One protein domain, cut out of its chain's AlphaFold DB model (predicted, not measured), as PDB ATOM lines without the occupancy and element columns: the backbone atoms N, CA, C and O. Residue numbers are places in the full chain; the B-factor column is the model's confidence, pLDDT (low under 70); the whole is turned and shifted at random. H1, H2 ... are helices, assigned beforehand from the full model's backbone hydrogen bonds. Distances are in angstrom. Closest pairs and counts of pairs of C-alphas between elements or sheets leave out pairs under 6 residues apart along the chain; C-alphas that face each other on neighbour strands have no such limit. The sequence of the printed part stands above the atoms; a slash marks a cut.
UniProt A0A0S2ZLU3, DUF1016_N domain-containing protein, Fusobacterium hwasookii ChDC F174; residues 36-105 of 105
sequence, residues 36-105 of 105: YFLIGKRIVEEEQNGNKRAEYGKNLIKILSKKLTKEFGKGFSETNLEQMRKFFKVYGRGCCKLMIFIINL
ATOM      1  N   TYR A  36     170.619 153.984 104.031       93.69
ATOM      2  CA  TYR A  36     171.488 152.826 103.819       93.69
ATOM      3  C   TYR A  36     172.968 153.204 103.765       93.69
ATOM      4  O   TYR A  36     173.806 152.500 104.332       93.69
ATOM      5  N   PHE A  37     173.297 154.347 103.161       92.50
ATOM      6  CA  PHE A  37     174.655 154.886 103.189       92.50
ATOM      7  C   PHE A  37     175.122 155.204 104.617       92.50
ATOM      8  O   PHE A  37     176.226 154.822 105.010       92.50
ATOM      9  N   LEU A  38     174.276 155.866 105.414       93.56
ATOM     10  CA  LEU A  38     174.585 156.228 106.800       93.56
ATOM     11  C   LEU A  38     174.716 155.001 107.711       93.56
ATOM     12  O   LEU A  38     175.620 154.959 108.547       93.56
ATOM     13  N   ILE A  39     173.883 153.977 107.516       95.00
ATOM     14  CA  ILE A  39     174.028 152.689 108.211       95.00
ATOM     15  C   ILE A  39     175.386 152.069 107.874       95.00
ATOM     16  O   ILE A  39     176.130 151.676 108.772       95.00
ATOM     17  N   GLY A  40     175.744 152.038 106.588       93.62
ATOM     18  CA  GLY A  40     177.049 151.571 106.136       93.62
ATOM     19  C   GLY A  40     178.206 152.314 106.799       93.62
ATOM     20  O   GLY A  40     179.130 151.678 107.305       93.62
ATOM     21  N   LYS A  41     178.126 153.650 106.852       92.38
ATOM     22  CA  LYS A  41     179.093 154.509 107.548       92.38
ATOM     23  C   LYS A  41     179.251 154.097 109.004       92.38
ATOM     24  O   LYS A  41     180.370 153.829 109.438       92.38
ATOM     25  N   ARG A  42     178.138 153.978 109.731       93.31
ATOM     26  CA  ARG A  42     178.159 153.647 111.156       93.31
ATOM     27  C   ARG A  42     178.774 152.275 111.423       93.31
ATOM     28  O   ARG A  42     179.561 152.145 112.353       93.31
ATOM     29  N   ILE A  43     178.466 151.273 110.594       92.50
ATOM     30  CA  ILE A  43     179.070 149.936 110.701       92.50
ATOM     31  C   ILE A  43     180.592 150.017 110.518       92.50
ATOM     32  O   ILE A  43     181.334 149.408 111.281       92.50
ATOM     33  N   VAL A  44     181.073 150.770 109.524       89.88
ATOM     34  CA  VAL A  44     182.516 150.905 109.265       89.88
ATOM     35  C   VAL A  44     183.243 151.628 110.393       89.88
ATOM     36  O   VAL A  44     184.328 151.195 110.768       89.88
ATOM     37  N   GLU A  45     182.662 152.696 110.934       88.50
ATOM     38  CA  GLU A  45     183.235 153.429 112.070       88.50
ATOM     39  C   GLU A  45     183.329 152.541 113.320       88.50
ATOM     40  O   GLU A  45     184.364 152.510 113.984       88.50
ATOM     41  N   GLU A  46     182.287 151.754 113.602       88.88
ATOM     42  CA  GLU A  46     182.276 150.813 114.726       88.88
ATOM     43  C   GLU A  46     183.350 149.717 114.566       88.88
ATOM     44  O   GLU A  46     184.089 149.418 115.502       88.88
ATOM     45  N   GLU A  47     183.515 149.169 113.355       85.44
ATOM     46  CA  GLU A  47     184.575 148.197 113.037       85.44
ATOM     47  C   GLU A  47     185.993 148.772 113.166       85.44
ATOM     48  O   GLU A  47     186.936 148.033 113.451       85.44
ATOM     49  N   GLN A  48     186.170 150.069 112.911       80.25
ATOM     50  CA  GLN A  48     187.467 150.738 113.026       80.25
ATOM     51  C   GLN A  48     187.840 151.017 114.485       80.25
ATOM     52  O   GLN A  48     189.017 150.905 114.832       80.25
ATOM     53  N   ASN A  49     186.851 151.321 115.328       74.44
ATOM     54  CA  ASN A  49     187.038 151.556 116.761       74.44
ATOM     55  C   ASN A  49     187.230 150.246 117.549       74.44
ATOM     56  O   ASN A  49     187.974 150.210 118.527       74.44
ATOM     57  N   GLY A  50     186.607 149.147 117.110       64.38
ATOM     58  CA  GLY A  50     186.802 147.813 117.674       64.38
ATOM     59  C   GLY A  50     187.952 147.058 117.003       64.38
ATOM     60  O   GLY A  50     187.715 146.311 116.066       64.38
ATOM     61  N   ASN A  51     189.196 147.246 117.467       57.38
ATOM     62  CA  ASN A  51     190.404 146.457 117.138       57.38
ATOM     63  C   ASN A  51     190.278 145.463 115.954       57.38
ATOM     64  O   ASN A  51     190.099 144.274 116.196       57.38
ATOM     65  N   LYS A  52     190.373 145.952 114.701       56.19
ATOM     66  CA  LYS A  52     190.717 145.310 113.394       56.19
ATOM     67  C   LYS A  52     190.432 143.807 113.139       56.19
ATOM     68  O   LYS A  52     190.964 143.242 112.182       56.19
ATOM     69  N   ARG A  53     189.610 143.115 113.922       62.31
ATOM     70  CA  ARG A  53     189.337 141.686 113.748       62.31
ATOM     71  C   ARG A  53     188.122 141.542 112.848       62.31
ATOM     72  O   ARG A  53     187.013 141.917 113.218       62.31
ATOM     73  N   ALA A  54     188.324 140.944 111.676       61.91
ATOM     74  CA  ALA A  54     187.244 140.601 110.750       61.91
ATOM     75  C   ALA A  54     186.131 139.772 111.426       61.91
ATOM     76  O   ALA A  54     184.967 139.859 111.041       61.91
ATOM     77  N   GLU A  55     186.484 139.003 112.458       66.81
ATOM     78  CA  GLU A  55     185.555 138.221 113.273       66.81
ATOM     79  C   GLU A  55     184.601 139.094 114.112       66.81
ATOM     80  O   GLU A  55     183.408 138.802 114.179       66.81
ATOM     81  N   TYR A  56     185.077 140.218 114.664       72.44
ATOM     82  CA  TYR A  56     184.230 141.173 115.391       72.44
ATOM     83  C   TYR A  56     183.215 141.843 114.456       72.44
ATOM     84  O   TYR A  56     182.027 141.884 114.770       72.44
ATOM     85  N   GLY A  57     183.650 142.272 113.265       69.12
ATOM     86  CA  GLY A  57     182.752 142.847 112.255       69.12
ATOM     87  C   GLY A  57     181.671 141.866 111.783       69.12
ATOM     88  O   GLY A  57     180.504 142.239 111.652       69.12
ATOM     89  N   LYS A  58     182.020 140.580 111.605       72.56
ATOM     90  CA  LYS A  58     181.035 139.524 111.299       72.56
ATOM     91  C   LYS A  58     180.013 139.350 112.430       72.56
ATOM     92  O   LYS A  58     178.820 139.235 112.159       72.56
ATOM     93  N   ASN A  59     180.456 139.388 113.687       86.38
ATOM     94  CA  ASN A  59     179.556 139.306 114.839       86.38
ATOM     95  C   ASN A  59     178.654 140.544 114.969       86.38
ATOM     96  O   ASN A  59     177.471 140.397 115.275       86.38
ATOM     97  N   LEU A  60     179.167 141.743 114.669       90.75
ATOM     98  CA  LEU A  60     178.393 142.986 114.688       90.75
ATOM     99  C   LEU A  60     177.220 142.937 113.700       90.75
ATOM    100  O   LEU A  60     176.077 143.154 114.101       90.75
ATOM    101  N   ILE A  61     177.474 142.592 112.433       94.06
ATOM    102  CA  ILE A  61     176.424 142.502 111.402       94.06
ATOM    103  C   ILE A  61     175.361 141.471 111.783       94.06
ATOM    104  O   ILE A  61     174.168 141.741 111.649       94.06
ATOM    105  N   LYS A  62     175.772 140.317 112.311       94.69
ATOM    106  CA  LYS A  62     174.849 139.271 112.767       94.69
ATOM    107  C   LYS A  62     173.944 139.746 113.906       94.69
ATOM    108  O   LYS A  62     172.741 139.483 113.896       94.69
ATOM    109  N   ILE A  63     174.498 140.466 114.884       94.38
ATOM    110  CA  ILE A  63     173.728 141.040 115.999       94.38
ATOM    111  C   ILE A  63     172.756 142.106 115.487       94.38
ATOM    112  O   ILE A  63     171.574 142.079 115.845       94.38
ATOM    113  N   LEU A  64     173.236 143.018 114.639       95.88
ATOM    114  CA  LEU A  64     172.418 144.070 114.040       95.88
ATOM    115  C   LEU A  64     171.280 143.477 113.214       95.88
ATOM    116  O   LEU A  64     170.140 143.888 113.389       95.88
ATOM    117  N   SER A  65     171.556 142.466 112.390       96.81
ATOM    118  CA  SER A  65     170.538 141.829 111.557       96.81
ATOM    119  C   SER A  65     169.409 141.252 112.397       96.81
ATOM    120  O   SER A  65     168.242 141.533 112.127       96.81
ATOM    121  N   LYS A  66     169.735 140.516 113.467       96.62
ATOM    122  CA  LYS A  66     168.723 139.948 114.367       96.62
ATOM    123  C   LYS A  66     167.863 141.025 115.025       96.62
ATOM    124  O   LYS A  66     166.645 140.882 115.062       96.62
ATOM    125  N   LYS A  67     168.485 142.086 115.551       97.06
ATOM    126  CA  LYS A  67     167.767 143.171 116.240       97.06
ATOM    127  C   LYS A  67     166.900 143.975 115.272       97.06
ATOM    128  O   LYS A  67     165.701 144.094 115.491       97.06
ATOM    129  N   LEU A  68     167.485 144.443 114.174       96.94
ATOM    130  CA  LEU A  68     166.802 145.288 113.198       96.94
ATOM    131  C   LEU A  68     165.720 144.524 112.435       96.94
ATOM    132  O   LEU A  68     164.656 145.074 112.193       96.94
ATOM    133  N   THR A  69     165.928 143.243 112.114       96.94
ATOM    134  CA  THR A  69     164.872 142.426 111.490       96.94
ATOM    135  C   THR A  69     163.704 142.198 112.448       96.94
ATOM    136  O   THR A  69     162.557 142.161 112.013       96.94
ATOM    137  N   LYS A  70     163.965 142.070 113.756       96.69
ATOM    138  CA  LYS A  70     162.906 141.940 114.767       96.69
ATOM    139  C   LYS A  70     162.088 143.227 114.918       96.69
ATOM    140  O   LYS A  70     160.888 143.141 115.142       96.69
ATOM    141  N   GLU A  71     162.731 144.386 114.821       96.88
ATOM    142  CA  GLU A  71     162.100 145.691 115.050       96.88
ATOM    143  C   GLU A  71     161.457 146.279 113.784       96.88
ATOM    144  O   GLU A  71     160.325 146.749 113.825       96.88
ATOM    145  N   PHE A  72     162.148 146.200 112.647       94.00
ATOM    146  CA  PHE A  72     161.757 146.844 111.388       94.00
ATOM    147  C   PHE A  72     161.351 145.856 110.285       94.00
ATOM    148  O   PHE A  72     160.858 146.262 109.234       94.00
ATOM    149  N   GLY A  73     161.538 144.551 110.495       93.44
ATOM    150  CA  GLY A  73     161.130 143.519 109.546       93.44
ATOM    151  C   GLY A  73     162.098 143.324 108.374       93.44
ATOM    152  O   GLY A  73     163.323 143.321 108.520       93.44
ATOM    153  N   LYS A  74     161.537 143.072 107.185       90.88
ATOM    154  CA  LYS A  74     162.314 142.754 105.977       90.88
ATOM    155  C   LYS A  74     163.207 143.934 105.576       90.88
ATOM    156  O   LYS A  74     162.821 145.088 105.703       90.88
ATOM    157  N   GLY A  75     164.385 143.627 105.034       90.06
ATOM    158  CA  GLY A  75     165.346 144.634 104.566       90.06
ATOM    159  C   GLY A  75     166.628 144.720 105.398       90.06
ATOM    160  O   GLY A  75     167.613 145.266 104.908       90.06
ATOM    161  N   PHE A  76     166.662 144.100 106.583       95.62
ATOM    162  CA  PHE A  76     167.805 144.125 107.508       95.62
ATOM    163  C   PHE A  76     168.473 142.752 107.700       95.62
ATOM    164  O   PHE A  76     168.988 142.429 108.773       95.62
ATOM    165  N   SER A  77     168.483 141.924 106.654       95.81
ATOM    166  CA  SER A  77     169.255 140.676 106.644       95.81
ATOM    167  C   SER A  77     170.762 140.948 106.766       95.81
ATOM    168  O   SER A  77     171.233 142.042 106.448       95.81
ATOM    169  N   GLU A  78     171.536 139.942 107.184       95.62
ATOM    170  CA  GLU A  78     173.002 140.040 107.243       95.62
ATOM    171  C   GLU A  78     173.583 140.461 105.883       95.62
ATOM    172  O   GLU A  78     174.421 141.358 105.814       95.62
ATOM    173  N   THR A  79     173.063 139.890 104.791       95.50
ATOM    174  CA  THR A  79     173.437 140.247 103.416       95.50
ATOM    175  C   THR A  79     173.171 141.717 103.103       95.50
ATOM    176  O   THR A  79     174.033 142.379 102.527       95.50
ATOM    177  N   ASN A  80     172.011 142.251 103.489       95.69
ATOM    178  CA  ASN A  80     171.670 143.645 103.209       95.69
ATOM    179  C   ASN A  80     172.554 144.608 104.008       95.69
ATOM    180  O   ASN A  80     173.068 145.573 103.451       95.69
ATOM    181  N   LEU A  81     172.799 144.328 105.289       95.94
ATOM    182  CA  LEU A  81     173.702 145.137 106.114       95.94
ATOM    183  C   LEU A  81     175.147 145.093 105.594       95.94
ATOM    184  O   LEU A  81     175.837 146.113 105.578       95.94
ATOM    185  N   GLU A  82     175.594 143.939 105.101       94.81
ATOM    186  CA  GLU A  82     176.889 143.799 104.436       94.81
ATOM    187  C   GLU A  82     176.964 144.641 103.152       94.81
ATOM    188  O   GLU A  82     177.978 145.294 102.894       94.81
ATOM    189  N   GLN A  83     175.891 144.680 102.358       94.94
ATOM    190  CA  GLN A  83     175.804 145.548 101.181       94.94
ATOM    191  C   GLN A  83     175.846 147.031 101.564       94.94
ATOM    192  O   GLN A  83     176.594 147.779 100.944       94.94
ATOM    193  N   MET A  84     175.134 147.451 102.617       95.19
ATOM    194  CA  MET A  84     175.194 148.825 103.139       95.19
ATOM    195  C   MET A  84     176.616 149.192 103.583       95.19
ATOM    196  O   MET A  84     177.146 150.241 103.214       95.19
ATOM    197  N   ARG A  85     177.295 148.290 104.305       93.38
ATOM    198  CA  ARG A  85     178.705 148.453 104.692       93.38
ATOM    199  C   ARG A  85     179.607 148.625 103.469       93.38
ATOM    200  O   ARG A  85     180.431 149.540 103.436       93.38
ATOM    201  N   LYS A  86     179.468 147.760 102.459       91.81
ATOM    202  CA  LYS A  86     180.232 147.844 101.202       91.81
ATOM    203  C   LYS A  86     179.941 149.136 100.451       91.81
ATOM    204  O   LYS A  86     180.880 149.765  99.974       91.81
ATOM    205  N   PHE A  87     178.679 149.551 100.402       91.69
ATOM    206  CA  PHE A  87     178.254 150.795  99.775       91.69
ATOM    207  C   PHE A  87     179.032 151.981 100.359       91.69
ATOM    208  O   PHE A  87     179.694 152.710  99.622       91.69
ATOM    209  N   PHE A  88     179.107 152.101 101.685       90.88
ATOM    210  CA  PHE A  88     179.939 153.139 102.293       90.88
ATOM    211  C   PHE A  88     181.445 152.945 102.044       90.88
ATOM    212  O   PHE A  88     182.141 153.914 101.751       90.88
ATOM    213  N   LYS A  89     181.978 151.717 102.118       88.88
ATOM    214  CA  LYS A  89     183.415 151.468 101.865       88.88
ATOM    215  C   LYS A  89     183.844 151.910 100.459       88.88
ATOM    216  O   LYS A  89     184.944 152.440 100.323       88.88
ATOM    217  N   VAL A  90     182.989 151.709  99.454       88.88
ATOM    218  CA  VAL A  90     183.261 152.063  98.050       88.88
ATOM    219  C   VAL A  90     183.090 153.565  97.808       88.88
ATOM    220  O   VAL A  90     183.974 154.187  97.225       88.88
ATOM    221  N   TYR A  91     181.998 154.171  98.283       84.50
ATOM    222  CA  TYR A  91     181.644 155.549  97.907       84.50
ATOM    223  C   TYR A  91     181.953 156.610  98.977       84.50
ATOM    224  O   TYR A  91     181.999 157.797  98.671       84.50
ATOM    225  N   GLY A  92     182.196 156.215 100.228       76.50
ATOM    226  CA  GLY A  92     182.431 157.123 101.357       76.50
ATOM    227  C   GLY A  92     183.880 157.570 101.548       76.50
ATOM    228  O   GLY A  92     184.122 158.582 102.198       76.50
ATOM    229  N   ARG A  93     184.863 156.867 100.966       67.56
ATOM    230  CA  ARG A  93     186.303 157.154 101.153       67.56
ATOM    231  C   ARG A  93     186.895 158.182 100.174       67.56
ATOM    232  O   ARG A  93     188.104 158.232  99.993       67.56
ATOM    233  N   GLY A  94     186.064 159.031  99.571       60.88
ATOM    234  CA  GLY A  94     186.532 160.221  98.847       60.88
ATOM    235  C   GLY A  94     186.990 160.014  97.398       60.88
ATOM    236  O   GLY A  94     187.408 160.985  96.776       60.88
ATOM    237  N   CYS A  95     186.869 158.812  96.820       52.72
ATOM    238  CA  CYS A  95     187.288 158.578  95.429       52.72
ATOM    239  C   CYS A  95     186.319 159.168  94.376       52.72
ATOM    240  O   CYS A  95     186.749 159.479  93.272       52.72
ATOM    241  N   CYS A  96     185.038 159.392  94.708       50.12
ATOM    242  CA  CYS A  96     184.049 159.986  93.794       50.12
ATOM    243  C   CYS A  96     183.232 161.089  94.488       50.12
ATOM    244  O   CYS A  96     182.195 160.817  95.093       50.12
ATOM    245  N   LYS A  97     183.656 162.356  94.366       51.53
ATOM    246  CA  LYS A  97     182.899 163.531  94.861       51.53
ATOM    247  C   LYS A  97     181.480 163.645  94.267       51.53
ATOM    248  O   LYS A  97     180.604 164.187  94.932       51.53
ATOM    249  N   LEU A  98     181.233 163.089  93.074       51.25
ATOM    250  CA  LEU A  98     179.917 163.118  92.414       51.25
ATOM    251  C   LEU A  98     178.816 162.364  93.180       51.25
ATOM    252  O   LEU A  98     177.667 162.791  93.170       51.25
ATOM    253  N   MET A  99     179.145 161.280  93.890       51.22
ATOM    254  CA  MET A  99     178.132 160.462  94.575       51.22
ATOM    255  C   MET A  99     177.648 161.106  95.886       51.22
ATOM    256  O   MET A  99     176.499 160.933  96.283       51.22
ATOM    257  N   ILE A 100     178.511 161.894  96.538       52.88
ATOM    258  CA  ILE A 100     178.164 162.664  97.745       52.88
ATOM    259  C   ILE A 100     177.114 163.733  97.417       52.88
ATOM    260  O   ILE A 100     176.266 164.017  98.259       52.88
ATOM    261  N   PHE A 101     177.127 164.282  96.200       52.19
ATOM    262  CA  PHE A 101     176.127 165.253  95.750       52.19
ATOM    263  C   PHE A 101     174.731 164.626  95.611       52.19
ATOM    264  O   PHE A 101     173.765 165.210  96.080       52.19
ATOM    265  N   ILE A 102     174.620 163.404  95.078       54.97
ATOM    266  CA  ILE A 102     173.327 162.709  94.897       54.97
ATOM    267  C   ILE A 102     172.697 162.283  96.238       54.97
ATOM    268  O   ILE A 102     171.485 162.178  96.343       54.97
ATOM    269  N   ILE A 103     173.503 162.054  97.280       52.03
ATOM    270  CA  ILE A 103     173.021 161.658  98.619       52.03
ATOM    271  C   ILE A 103     172.640 162.884  99.487       52.03
ATOM    272  O   ILE A 103     171.979 162.746 100.523       52.03
ATOM    273  N   ASN A 104     173.072 164.089  99.096       46.06
ATOM    274  CA  ASN A 104     172.797 165.342  99.810       46.06
ATOM    275  C   ASN A 104     171.828 166.295  99.086       46.06
ATOM    276  O   ASN A 104     171.453 167.290  99.704       46.06
ATOM    277  N   LEU A 105     171.424 165.994  97.846       44.88
ATOM    278  CA  LEU A 105     170.240 166.569  97.194       44.88
ATOM    279  C   LEU A 105     168.969 165.820  97.617       44.88
ATOM    280  O   LEU A 105     167.925 166.495  97.722       44.88
TER     281      LEU A 105
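This is residues 36 to 105 of the 105 residues of the protein "DUF1016_N domain-containing protein" of Fusobacterium hwasookii ChDC F174 (UniProt A0A0S2ZLU3). The longest helix, H2, makes one side and opens as a V with H1; H3 starts at H2 and crosses H1, and the short H4 lies beyond H3's far end. The 70 printed residues hold H1, H2, H3 and H4 in that order, all helix, only just compact, close to loose, with radius of gyration of the C-alphas 12.8 A and spans 34 by 30 by 15 A.

H2, residues 54 to 72, is 26.2 A long. H1, residues 36 to 49, starts at C-alpha 36 (171.488, 152.826, 103.819) and spans 20.3 A; H3, residues 78 to 91, spans 20.1 A. H4, residues 97 to 104, ends at C-alpha 104 (172.797, 165.342, 99.810).

H2 and H1, a hairpin, only just touch, with 3 pairs of C-alphas within 8 A, the closest Glu 47 and Gly 57 at 5.7 A; a steep tilt of 39 degrees, opposite ways. H2 touches H3 with residues 61 to 65 alone, closest C-alphas Ser 65 and Glu 78, 5.3 A. H1 and H3 touch about perpendicular, 86 degrees, closest C-alphas Gly 40 and Arg 85, 3.8 A. H4 is close to H3 but not clearly touching, closest C-alphas Tyr 91 and Met 99, 6.9 A. In H1, H2 and H3 every O i to N i+4 pair is within hydrogen-bond range; in H4 2 of 4 are, and 4 of 5 O i to N i+3 pairs.

The C-alphas farthest apart, Glu 55 and Leu 105, are 36.0 A apart. The printed part has no cut, and its three links are tight. pLDDT is under 70 at residues 50 to 55, 57 and 93 to 105.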